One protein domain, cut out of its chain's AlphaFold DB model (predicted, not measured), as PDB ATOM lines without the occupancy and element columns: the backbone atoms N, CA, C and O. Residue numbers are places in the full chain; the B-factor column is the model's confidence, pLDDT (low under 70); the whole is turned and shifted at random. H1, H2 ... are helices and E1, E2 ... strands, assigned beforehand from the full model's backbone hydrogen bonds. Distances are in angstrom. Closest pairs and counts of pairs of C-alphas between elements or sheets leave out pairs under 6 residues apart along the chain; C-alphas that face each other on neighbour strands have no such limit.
ATOM      1  N   LEU A   4      25.115 -30.109 -35.562       36.00
ATOM      2  CA  LEU A   4      25.720 -30.425 -34.260       36.00
ATOM      3  C   LEU A   4      27.216 -30.074 -34.148       36.00
ATOM      4  O   LEU A   4      27.671 -29.736 -33.065       36.00
ATOM      5  N   SER A   5      27.984 -30.129 -35.243       53.09
ATOM      6  CA  SER A   5      29.407 -29.743 -35.238       53.09
ATOM      7  C   SER A   5      29.607 -28.228 -35.185       53.09
ATOM      8  O   SER A   5      30.541 -27.765 -34.541       53.09
ATOM      9  N   ALA A   6      28.709 -27.451 -35.794       49.16
ATOM     10  CA  ALA A   6      28.806 -25.995 -35.816       49.16
ATOM     11  C   ALA A   6      28.360 -25.370 -34.484       49.16
ATOM     12  O   ALA A   6      29.043 -24.492 -33.971       49.16
ATOM     13  N   GLU A   7      27.277 -25.873 -33.881       50.16
ATOM     14  CA  GLU A   7      26.795 -25.408 -32.568       50.16
ATOM     15  C   GLU A   7      27.781 -25.759 -31.439       50.16
ATOM     16  O   GLU A   7      28.031 -24.938 -30.560       50.16
ATOM     17  N   ALA A   8      28.406 -26.942 -31.493       51.31
ATOM     18  CA  ALA A   8      29.463 -27.323 -30.553       51.31
ATOM     19  C   ALA A   8      30.736 -26.474 -30.724       51.31
ATOM     20  O   ALA A   8      31.385 -26.142 -29.734       51.31
ATOM     21  N   THR A   9      31.066 -26.086 -31.960       54.94
ATOM     22  CA  THR A   9      32.209 -25.206 -32.253       54.94
ATOM     23  C   THR A   9      31.941 -23.774 -31.789       54.94
ATOM     24  O   THR A   9      32.809 -23.176 -31.170       54.94
ATOM     25  N   GLU A  10      30.735 -23.233 -32.000       55.97
ATOM     26  CA  GLU A  10      30.355 -21.899 -31.512       55.97
ATOM     27  C   GLU A  10      30.323 -21.837 -29.975       55.97
ATOM     28  O   GLU A  10      30.855 -20.900 -29.376       55.97
ATOM     29  N   ALA A  11      29.737 -22.849 -29.323       53.72
ATOM     30  CA  ALA A  11      29.714 -22.946 -27.865       53.72
ATOM     31  C   ALA A  11      31.129 -23.106 -27.284       53.72
ATOM     32  O   ALA A  11      31.462 -22.446 -26.302       53.72
ATOM     33  N   GLY A  12      31.976 -23.920 -27.927       57.22
ATOM     34  CA  GLY A  12      33.385 -24.079 -27.566       57.22
ATOM     35  C   GLY A  12      34.196 -22.796 -27.754       57.22
ATOM     36  O   GLY A  12      34.973 -22.432 -26.876       57.22
ATOM     37  N   LEU A  13      33.969 -22.052 -28.841       62.38
ATOM     38  CA  LEU A  13      34.658 -20.789 -29.117       62.38
ATOM     39  C   LEU A  13      34.260 -19.696 -28.119       62.38
ATOM     40  O   LEU A  13      35.125 -19.005 -27.592       62.38
ATOM     41  N   ARG A  14      32.964 -19.575 -27.793       55.31
ATOM     42  CA  ARG A  14      32.487 -18.640 -26.759       55.31
ATOM     43  C   ARG A  14      33.035 -18.974 -25.373       55.31
ATOM     44  O   ARG A  14      33.422 -18.053 -24.658       55.31
ATOM     45  N   ALA A  15      33.071 -20.254 -25.002       57.25
ATOM     46  CA  ALA A  15      33.651 -20.691 -23.733       57.25
ATOM     47  C   ALA A  15      35.162 -20.401 -23.681       57.25
ATOM     48  O   ALA A  15      35.654 -19.879 -22.691       57.25
ATOM     49  N   THR A  16      35.886 -20.630 -24.776       62.81
ATOM     50  CA  THR A  16      37.340 -20.400 -24.825       62.81
ATOM     51  C   THR A  16      37.693 -18.906 -24.807       62.81
ATOM     52  O   THR A  16      38.573 -18.493 -24.057       62.81
ATOM     53  N   LEU A  17      36.972 -18.066 -25.565       64.06
ATOM     54  CA  LEU A  17      37.173 -16.607 -25.578       64.06
ATOM     55  C   LEU A  17      36.856 -15.953 -24.223       64.06
ATOM     56  O   LEU A  17      37.485 -14.965 -23.855       64.06
ATOM     57  N   GLY A  18      35.892 -16.500 -23.476       62.12
ATOM     58  CA  GLY A  18      35.497 -15.990 -22.160       62.12
ATOM     59  C   GLY A  18      36.531 -16.204 -21.050       62.12
ATOM     60  O   GLY A  18      36.426 -15.553 -20.014       62.12
ATOM     61  N   ASN A  19      37.526 -17.069 -21.268       70.00
ATOM     62  CA  ASN A  19      38.475 -17.512 -20.242       70.00
ATOM     63  C   ASN A  19      39.944 -17.251 -20.614       70.00
ATOM     64  O   ASN A  19      40.868 -17.876 -20.087       70.00
ATOM     65  N   ILE A  20      40.168 -16.292 -21.515       77.88
ATOM     66  CA  ILE A  20      41.495 -15.739 -21.786       77.88
ATOM     67  C   ILE A  20      41.939 -14.924 -20.569       77.88
ATOM     68  O   ILE A  20      41.202 -14.062 -20.082       77.88
ATOM     69  N   ASN A  21      43.160 -15.163 -20.085       79.00
ATOM     70  CA  ASN A  21      43.716 -14.358 -19.006       79.00
ATOM     71  C   ASN A  21      43.918 -12.908 -19.477       79.00
ATOM     72  O   ASN A  21      44.817 -12.623 -20.265       79.00
ATOM     73  N   MET A  22      43.118 -11.978 -18.955       80.06
ATOM     74  CA  MET A  22      43.266 -10.537 -19.214       80.06
ATOM     75  C   MET A  22      43.890  -9.778 -18.037       80.06
ATOM     76  O   MET A  22      44.077  -8.562 -18.103       80.06
ATOM     77  N   GLN A  23      44.218 -10.475 -16.946       76.44
ATOM     78  CA  GLN A  23      44.773  -9.865 -15.749       76.44
ATOM     79  C   GLN A  23      46.296  -9.722 -15.869       76.44
ATOM     80  O   GLN A  23      47.033 -10.696 -16.022       76.44
ATOM     81  N   GLN A  24      46.787  -8.489 -15.746       74.75
ATOM     82  CA  GLN A  24      48.223  -8.228 -15.663       74.75
ATOM     83  C   GLN A  24      48.809  -8.736 -14.343       74.75
ATOM     84  O   GLN A  24      48.242  -8.512 -13.273       74.75
ATOM     85  N   GLY A  25      49.978  -9.377 -14.426       71.19
ATOM     86  CA  GLY A  25      50.703  -9.885 -13.260       71.19
ATOM     87  C   GLY A  25      50.038 -11.085 -12.586       71.19
ATOM     88  O   GLY A  25      50.318 -11.339 -11.416       71.19
ATOM     89  N   TYR A  26      49.149 -11.800 -13.286       74.44
ATOM     90  CA  TYR A  26      48.584 -13.049 -12.786       74.44
ATOM     91  C   TYR A  26      49.687 -14.108 -12.657       74.44
ATOM     92  O   TYR A  26      50.506 -14.271 -13.561       74.44
ATOM     93  N   THR A  27      49.712 -14.820 -11.534       71.75
ATOM     94  CA  THR A  27      50.682 -15.889 -11.266       71.75
ATOM     95  C   THR A  27      49.957 -17.154 -10.839       71.75
ATOM     96  O   THR A  27      49.105 -17.072  -9.956       71.75
ATOM     97  N   GLN A  28      50.321 -18.306 -11.401       68.75
ATOM     98  CA  GLN A  28      49.704 -19.595 -11.065       68.75
ATOM     99  C   GLN A  28      50.713 -20.575 -10.429       68.75
ATOM    100  O   GLN A  28      51.918 -20.333 -10.450       68.75
ATOM    101  N   TYR A  29      50.216 -21.671  -9.839       58.81
ATOM    102  CA  TYR A  29      50.930 -22.889  -9.415       58.81
ATOM    103  C   TYR A  29      51.871 -22.800  -8.204       58.81
ATOM    104  O   TYR A  29      52.186 -23.825  -7.602       58.81
ATOM    105  N   ASN A  30      52.350 -21.611  -7.845       55.16
ATOM    106  CA  ASN A  30      53.312 -21.406  -6.744       55.16
ATOM    107  C   ASN A  30      53.624 -19.917  -6.464       55.16
ATOM    108  O   ASN A  30      54.497 -19.619  -5.644       55.16
ATOM    109  N   GLY A  31      52.979 -18.979  -7.170       60.56
ATOM    110  CA  GLY A  31      53.314 -17.550  -7.133       60.56
ATOM    111  C   GLY A  31      54.610 -17.174  -7.871       60.56
ATOM    112  O   GLY A  31      55.105 -16.063  -7.694       60.56
ATOM    113  N   GLN A  32      55.184 -18.086  -8.663       59.00
ATOM    114  CA  GLN A  32      56.441 -17.893  -9.399       59.00
ATOM    115  C   GLN A  32      56.224 -17.780 -10.911       59.00
ATOM    116  O   GLN A  32      56.931 -17.007 -11.558       59.00
ATOM    117  N   ASP A  33      55.240 -18.492 -11.465       64.12
ATOM    118  CA  ASP A  33      54.982 -18.494 -12.904       64.12
ATOM    119  C   ASP A  33      54.003 -17.384 -13.281       64.12
ATOM    120  O   ASP A  33      52.797 -17.480 -13.054       64.12
ATOM    121  N   SER A  34      54.543 -16.305 -13.850       76.50
ATOM    122  CA  SER A  34      53.752 -15.212 -14.417       76.50
ATOM    123  C   SER A  34      53.045 -15.698 -15.677       76.50
ATOM    124  O   SER A  34      53.698 -15.980 -16.677       76.50
ATOM    125  N   ILE A  35      51.716 -15.717 -15.651       79.56
ATOM    126  CA  ILE A  35      50.890 -16.039 -16.811       79.56
ATOM    127  C   ILE A  35      50.716 -14.767 -17.646       79.56
ATOM    128  O   ILE A  35      50.183 -13.766 -17.148       79.56
ATOM    129  N   PRO A  36      51.163 -14.762 -18.910       80.44
ATOM    130  CA  PRO A  36      50.976 -13.620 -19.787       80.44
ATOM    131  C   PRO A  36      49.497 -13.284 -20.002       80.44
ATOM    132  O   PRO A  36      48.621 -14.156 -19.994       80.44
ATOM    133  N   VAL A  37      49.228 -12.002 -20.247       80.00
ATOM    134  CA  VAL A  37      47.940 -11.566 -20.798       80.00
ATOM    135  C   VAL A  37      47.766 -12.206 -22.176       80.00
ATOM    136  O   VAL A  37      48.699 -12.188 -22.977       80.00
ATOM    137  N   GLY A  38      46.588 -12.767 -22.443       75.94
ATOM    138  CA  GLY A  38      46.276 -13.476 -23.685       75.94
ATOM    139  C   GLY A  38      46.404 -15.001 -23.609       75.94
ATOM    140  O   GLY A  38      45.990 -15.668 -24.552       75.94
ATOM    141  N   THR A  39      46.923 -15.558 -22.508       79.31
ATOM    142  CA  THR A  39      47.036 -17.020 -22.327       79.31
ATOM    143  C   THR A  39      45.651 -17.650 -22.194       79.31
ATOM    144  O   THR A  39      44.794 -17.135 -21.465       79.31
ATOM    145  N   VAL A  40      45.427 -18.761 -22.889       78.12
ATOM    146  CA  VAL A  40      44.131 -19.440 -22.947       78.12
ATOM    147  C   VAL A  40      44.025 -20.470 -21.826       78.12
ATOM    148  O   VAL A  40      44.910 -21.298 -21.631       78.12
ATOM    149  N   CYS A  41      42.916 -20.433 -21.089       76.19
ATOM    150  CA  CYS A  41      42.594 -21.441 -20.085       76.19
ATOM    151  C   CYS A  41      42.357 -22.800 -20.763       76.19
ATOM    152  O   CYS A  41      41.417 -22.943 -21.544       76.19
ATOM    153  N   HIS A  42      43.223 -23.784 -20.496       70.50
ATOM    154  CA  HIS A  42      43.135 -25.114 -21.112       70.50
ATOM    155  C   HIS A  42      42.052 -25.978 -20.466       70.50
ATOM    156  O   HIS A  42      41.301 -26.670 -21.152       70.50
ATOM    157  N   GLU A  43      41.972 -25.932 -19.138       69.56
ATOM    158  CA  GLU A  43      41.004 -26.679 -18.342       69.56
ATOM    159  C   GLU A  43      40.375 -25.769 -17.290       69.56
ATOM    160  O   GLU A  43      41.059 -24.995 -16.619       69.56
ATOM    161  N   GLU A  44      39.067 -25.921 -17.113       71.44
ATOM    162  CA  GLU A  44      38.296 -25.258 -16.071       71.44
ATOM    163  C   GLU A  44      37.898 -26.277 -15.013       71.44
ATOM    164  O   GLU A  44      37.321 -27.327 -15.315       71.44
ATOM    165  N   THR A  45      38.130 -25.949 -13.746       72.75
ATOM    166  CA  THR A  45      37.468 -26.670 -12.658       72.75
ATOM    167  C   THR A  45      36.210 -25.919 -12.241       72.75
ATOM    168  O   THR A  45      36.206 -24.697 -12.094       72.75
ATOM    169  N   LEU A  46      35.116 -26.663 -12.061       74.81
ATOM    170  CA  LEU A  46      33.798 -26.127 -11.727       74.81
ATOM    171  C   LEU A  46      33.273 -26.751 -10.426       74.81
ATOM    172  O   LEU A  46      33.543 -27.915 -10.117       74.81
ATOM    173  N   GLY A  47      32.481 -25.984  -9.675       76.62
ATOM    174  CA  GLY A  47      31.741 -26.471  -8.505       76.62
ATOM    175  C   GLY A  47      32.630 -26.929  -7.342       76.62
ATOM    176  O   GLY A  47      33.586 -26.251  -6.959       76.62
ATOM    177  N   ASP A  48      32.309 -28.080  -6.746       80.56
ATOM    178  CA  ASP A  48      32.997 -28.586  -5.546       80.56
ATOM    179  C   ASP A  48      34.471 -28.924  -5.804       80.56
ATOM    180  O   ASP A  48      35.307 -28.786  -4.908       80.56
ATOM    181  N   TYR A  49      34.815 -29.315  -7.037       80.12
ATOM    182  CA  TYR A  49      36.206 -29.568  -7.405       80.12
ATOM    183  C   TYR A  49      37.019 -28.269  -7.459       80.12
ATOM    184  O   TYR A  49      38.142 -28.241  -6.967       80.12
ATOM    185  N   ALA A  50      36.424 -27.169  -7.930       80.94
ATOM    186  CA  ALA A  50      37.056 -25.850  -7.877       80.94
ATOM    187  C   ALA A  50      37.290 -25.385  -6.431       80.94
ATOM    188  O   ALA A  50      38.365 -24.893  -6.099       80.94
ATOM    189  N   SER A  51      36.335 -25.652  -5.533       84.06
ATOM    190  CA  SER A  51      36.498 -25.382  -4.093       84.06
ATOM    191  C   SER A  51      37.666 -26.152  -3.489       84.06
ATOM    192  O   SER A  51      38.447 -25.597  -2.719       84.06
ATOM    193  N   PHE A  52      37.807 -27.429  -3.848       84.69
ATOM    194  CA  PHE A  52      38.925 -28.258  -3.412       84.69
ATOM    195  C   PHE A  52      40.275 -27.725  -3.913       84.69
ATOM    196  O   PHE A  52      41.214 -27.643  -3.123       84.69
ATOM    197  N   VAL A  53      40.362 -27.320  -5.184       81.69
ATOM    198  CA  VAL A  53      41.589 -26.761  -5.777       81.69
ATOM    199  C   VAL A  53      41.950 -25.412  -5.146       81.69
ATOM    200  O   VAL A  53      43.072 -25.249  -4.678       81.69
ATOM    201  N   ASN A  54      40.989 -24.495  -4.996       81.81
ATOM    202  CA  ASN A  54      41.200 -23.196  -4.344       81.81
ATOM    203  C   ASN A  54      41.708 -23.330  -2.895       81.81
ATOM    204  O   ASN A  54      42.518 -22.527  -2.437       81.81
ATOM    205  N   ILE A  55      41.273 -24.365  -2.161       84.69
ATOM    206  CA  ILE A  55      41.804 -24.671  -0.823       84.69
ATOM    207  C   ILE A  55      43.270 -25.124  -0.892       84.69
ATOM    208  O   ILE A  55      44.065 -24.717  -0.042       84.69
ATOM    209  N   GLN A  56      43.634 -25.967  -1.863       82.69
ATOM    210  CA  GLN A  56      45.013 -26.450  -2.016       82.69
ATOM    211  C   GLN A  56      45.989 -25.334  -2.392       82.69
ATOM    212  O   GLN A  56      47.109 -25.316  -1.887       82.69
ATOM    213  N   GLU A  57      45.535 -24.383  -3.204       76.44
ATOM    214  CA  GLU A  57      46.322 -23.239  -3.681       76.44
ATOM    215  C   GLU A  57      46.374 -22.075  -2.671       76.44
ATOM    216  O   GLU A  57      46.992 -21.041  -2.918       76.44
ATOM    217  N   GLY A  58      45.765 -22.241  -1.490       79.38
ATOM    218  CA  GLY A  58      45.854 -21.274  -0.393       79.38
ATOM    219  C   GLY A  58      44.893 -20.087  -0.495       79.38
ATOM    220  O   GLY A  58      45.052 -19.136   0.268       79.38
ATOM    221  N   THR A  59      43.882 -20.166  -1.365       80.88
ATOM    222  CA  THR A  59      42.826 -19.153  -1.558       80.88
ATOM    223  C   THR A  59      41.421 -19.728  -1.294       80.88
ATOM    224  O   THR A  59      40.537 -19.669  -2.160       80.88
ATOM    225  N   PRO A  60      41.165 -20.340  -0.118       83.69
ATOM    226  CA  PRO A  60      39.900 -21.014   0.187       83.69
ATOM    227  C   PRO A  60      38.679 -20.078   0.162       83.69
ATOM    228  O   PRO A  60      37.551 -20.538  -0.011       83.69
ATOM    229  N   GLU A  61      38.884 -18.770   0.326       82.81
ATOM    230  CA  GLU A  61      37.850 -17.738   0.245       82.81
ATOM    231  C   GLU A  61      37.188 -17.636  -1.135       82.81
ATOM    232  O   GLU A  61      36.066 -17.135  -1.225       82.81
ATOM    233  N   LEU A  62      37.839 -18.137  -2.191       79.50
ATOM    234  CA  LEU A  62      37.280 -18.166  -3.543       79.50
ATOM    235  C   LEU A  62      36.218 -19.269  -3.713       79.50
ATOM    236  O   LEU A  62      35.386 -19.184  -4.613       79.50
ATOM    237  N   GLY A  63      36.164 -20.270  -2.824       85.81
ATOM    238  CA  GLY A  63      35.130 -21.313  -2.839       85.81
ATOM    239  C   GLY A  63      34.983 -21.986  -4.210       85.81
ATOM    240  O   GLY A  63      35.974 -22.348  -4.833       85.81
ATOM    241  N   GLY A  64      33.752 -22.132  -4.709       80.94
ATOM    242  CA  GLY A  64      33.467 -22.762  -6.007       80.94
ATOM    243  C   GLY A  64      33.730 -21.883  -7.233       80.94
ATOM    244  O   GLY A  64      33.211 -22.193  -8.305       80.94
ATOM    245  N   GLN A  65      34.456 -20.770  -7.079       78.56
ATOM    246  CA  GLN A  65      34.881 -19.959  -8.217       78.56
ATOM    247  C   GLN A  65      35.791 -20.765  -9.141       78.56
ATOM    248  O   GLN A  65      36.627 -21.540  -8.682       78.56
ATOM    249  N   LEU A  66      35.593 -20.550 -10.441       76.69
ATOM    250  CA  LEU A  66      36.326 -21.187 -11.525       76.69
ATOM    251  C   LEU A  66      37.839 -21.059 -11.318       76.69
ATOM    252  O   LEU A  66      38.347 -19.956 -11.118       76.69
ATOM    253  N   TRP A  67      38.544 -22.185 -11.410       74.44
ATOM    254  CA  TRP A  67      40.005 -22.215 -11.464       74.44
ATOM    255  C   TRP A  67      40.453 -22.682 -12.846       74.44
ATOM    256  O   TRP A  67      40.017 -23.746 -13.296       74.44
ATOM    257  N   CYS A  68      41.304 -21.882 -13.488       75.88
ATOM    258  CA  CYS A  68      41.785 -22.086 -14.851       75.88
ATOM    259  C   CYS A  68      43.203 -22.632 -14.869       75.88
ATOM    260  O   CYS A  68      44.078 -22.013 -14.282       75.88
ATOM    261  N   ASP A  69      43.450 -23.743 -15.557       73.00
ATOM    262  CA  ASP A  69      44.789 -24.304 -15.748       73.00
ATOM    263  C   ASP A  69      45.461 -23.752 -17.017       73.00
ATOM    264  O   ASP A  69      44.964 -23.959 -18.126       73.00
ATOM    265  N   TYR A  70      46.603 -23.074 -16.855       74.19
ATOM    266  CA  TYR A  70      47.363 -22.454 -17.948       74.19
ATOM    267  C   TYR A  70      48.650 -23.210 -18.325       74.19
ATOM    268  O   TYR A  70      49.456 -22.706 -19.104       74.19
ATOM    269  N   LYS A  71      48.897 -24.414 -17.787       67.56
ATOM    270  CA  LYS A  71      50.186 -25.111 -17.989       67.56
ATOM    271  C   LYS A  71      50.415 -25.660 -19.405       67.56
ATOM    272  O   LYS A  71      51.537 -26.056 -19.725       67.56
ATOM    273  N   MET A  72      49.368 -25.769 -20.223       63.03
ATOM    274  CA  MET A  72      49.454 -26.409 -21.537       63.03
ATOM    275  C   MET A  72      49.860 -25.411 -22.619       63.03
ATOM    276  O   MET A  72      49.136 -24.470 -22.923       63.03
ATOM    277  N   SER A  73      51.010 -25.654 -23.244       59.69
ATOM    278  CA  SER A  73      51.607 -24.736 -24.220       59.69
ATOM    279  C   SER A  73      50.990 -24.789 -25.618       59.69
ATOM    280  O   SER A  73      51.318 -23.961 -26.454       59.69
ATOM    281  N   ASP A  74      50.197 -25.808 -25.937       48.47
ATOM    282  CA  ASP A  74      49.591 -26.000 -27.263       48.47
ATOM    283  C   ASP A  74      48.326 -25.155 -27.466       48.47
ATOM    284  O   ASP A  74      47.995 -24.769 -28.586       48.47
ATOM    285  N   THR A  75      47.641 -24.832 -26.380       61.94
ATOM    286  CA  THR A  75      46.287 -24.266 -26.387       61.94
ATOM    287  C   THR A  75      46.264 -22.835 -26.884       61.94
ATOM    288  O   THR A  75      45.398 -22.473 -27.684       61.94
ATOM    289  N   ASP A  76      47.289 -22.068 -26.520       66.06
ATOM    290  CA  ASP A  76      47.516 -20.713 -27.020       66.06
ATOM    291  C   ASP A  76      47.618 -20.677 -28.554       66.06
ATOM    292  O   ASP A  76      47.206 -19.712 -29.197       66.06
ATOM    293  N   PHE A  77      48.105 -21.763 -29.164       65.88
ATOM    294  CA  PHE A  77      48.265 -21.882 -30.614       65.88
ATOM    295  C   PHE A  77      47.096 -22.592 -31.305       65.88
ATOM    296  O   PHE A  77      47.047 -22.603 -32.533       65.88
ATOM    297  N   LEU A  78      46.150 -23.169 -30.559       57.53
ATOM    298  CA  LEU A  78      44.959 -23.821 -31.114       57.53
ATOM    299  C   LEU A  78      43.792 -22.846 -31.300       57.53
ATOM    300  O   LEU A  78      42.984 -23.038 -32.214       57.53
TER     301      LEU A  78
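This is residues 4 to 78 of the 365 residues of the protein "Lipo" of Chlorella sorokiniana (UniProt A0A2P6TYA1). A small two-stranded ladder, E1 and E2, forms the middle, with helix H2 at one end; a long loop, residues 18 to 42, leads into E1, and residues 4 to 14 of H1 stick out. The printed part has 75 residues, with three named helices and two named strands in the order H1, E1, H2, E2, H3; the class is mostly helix, under half of the residues being in named elements. It is only just compact, close to loose, with radius of gyration 13.5 A and spans of 40 by 27 by 17 A.

H1, residues 4 to 17, begins at C-alpha 4 (25.720, -30.425, -34.260) and measures 19.9 A. E1 is residues 43 to 45, 6.7 A; H2 48 to 56, 12.7 A; E2 67 to 69, 6.8 A. H3, 75 to 78, 4.9 A, ends at C-alpha 78 (44.959, -23.821, -31.114).

E1 and E2 are antiparallel at 156 degrees, with N 45 and O 67 within hydrogen-bond range at 2.9 A. The closest C-alphas of H2 and E2, Ala 50 and Trp 67, are 5.9 A apart. H1 is apart from H2, E2 and H3. H1 and H2 have every O i to N i+4 pair within range; H3 is too short for one.

The printed part has no cut. The link H1 to E1 is long, 25 residues. Confidence is under 70 at residues 4 to 18, 28 to 33, 43 and 71 to 78.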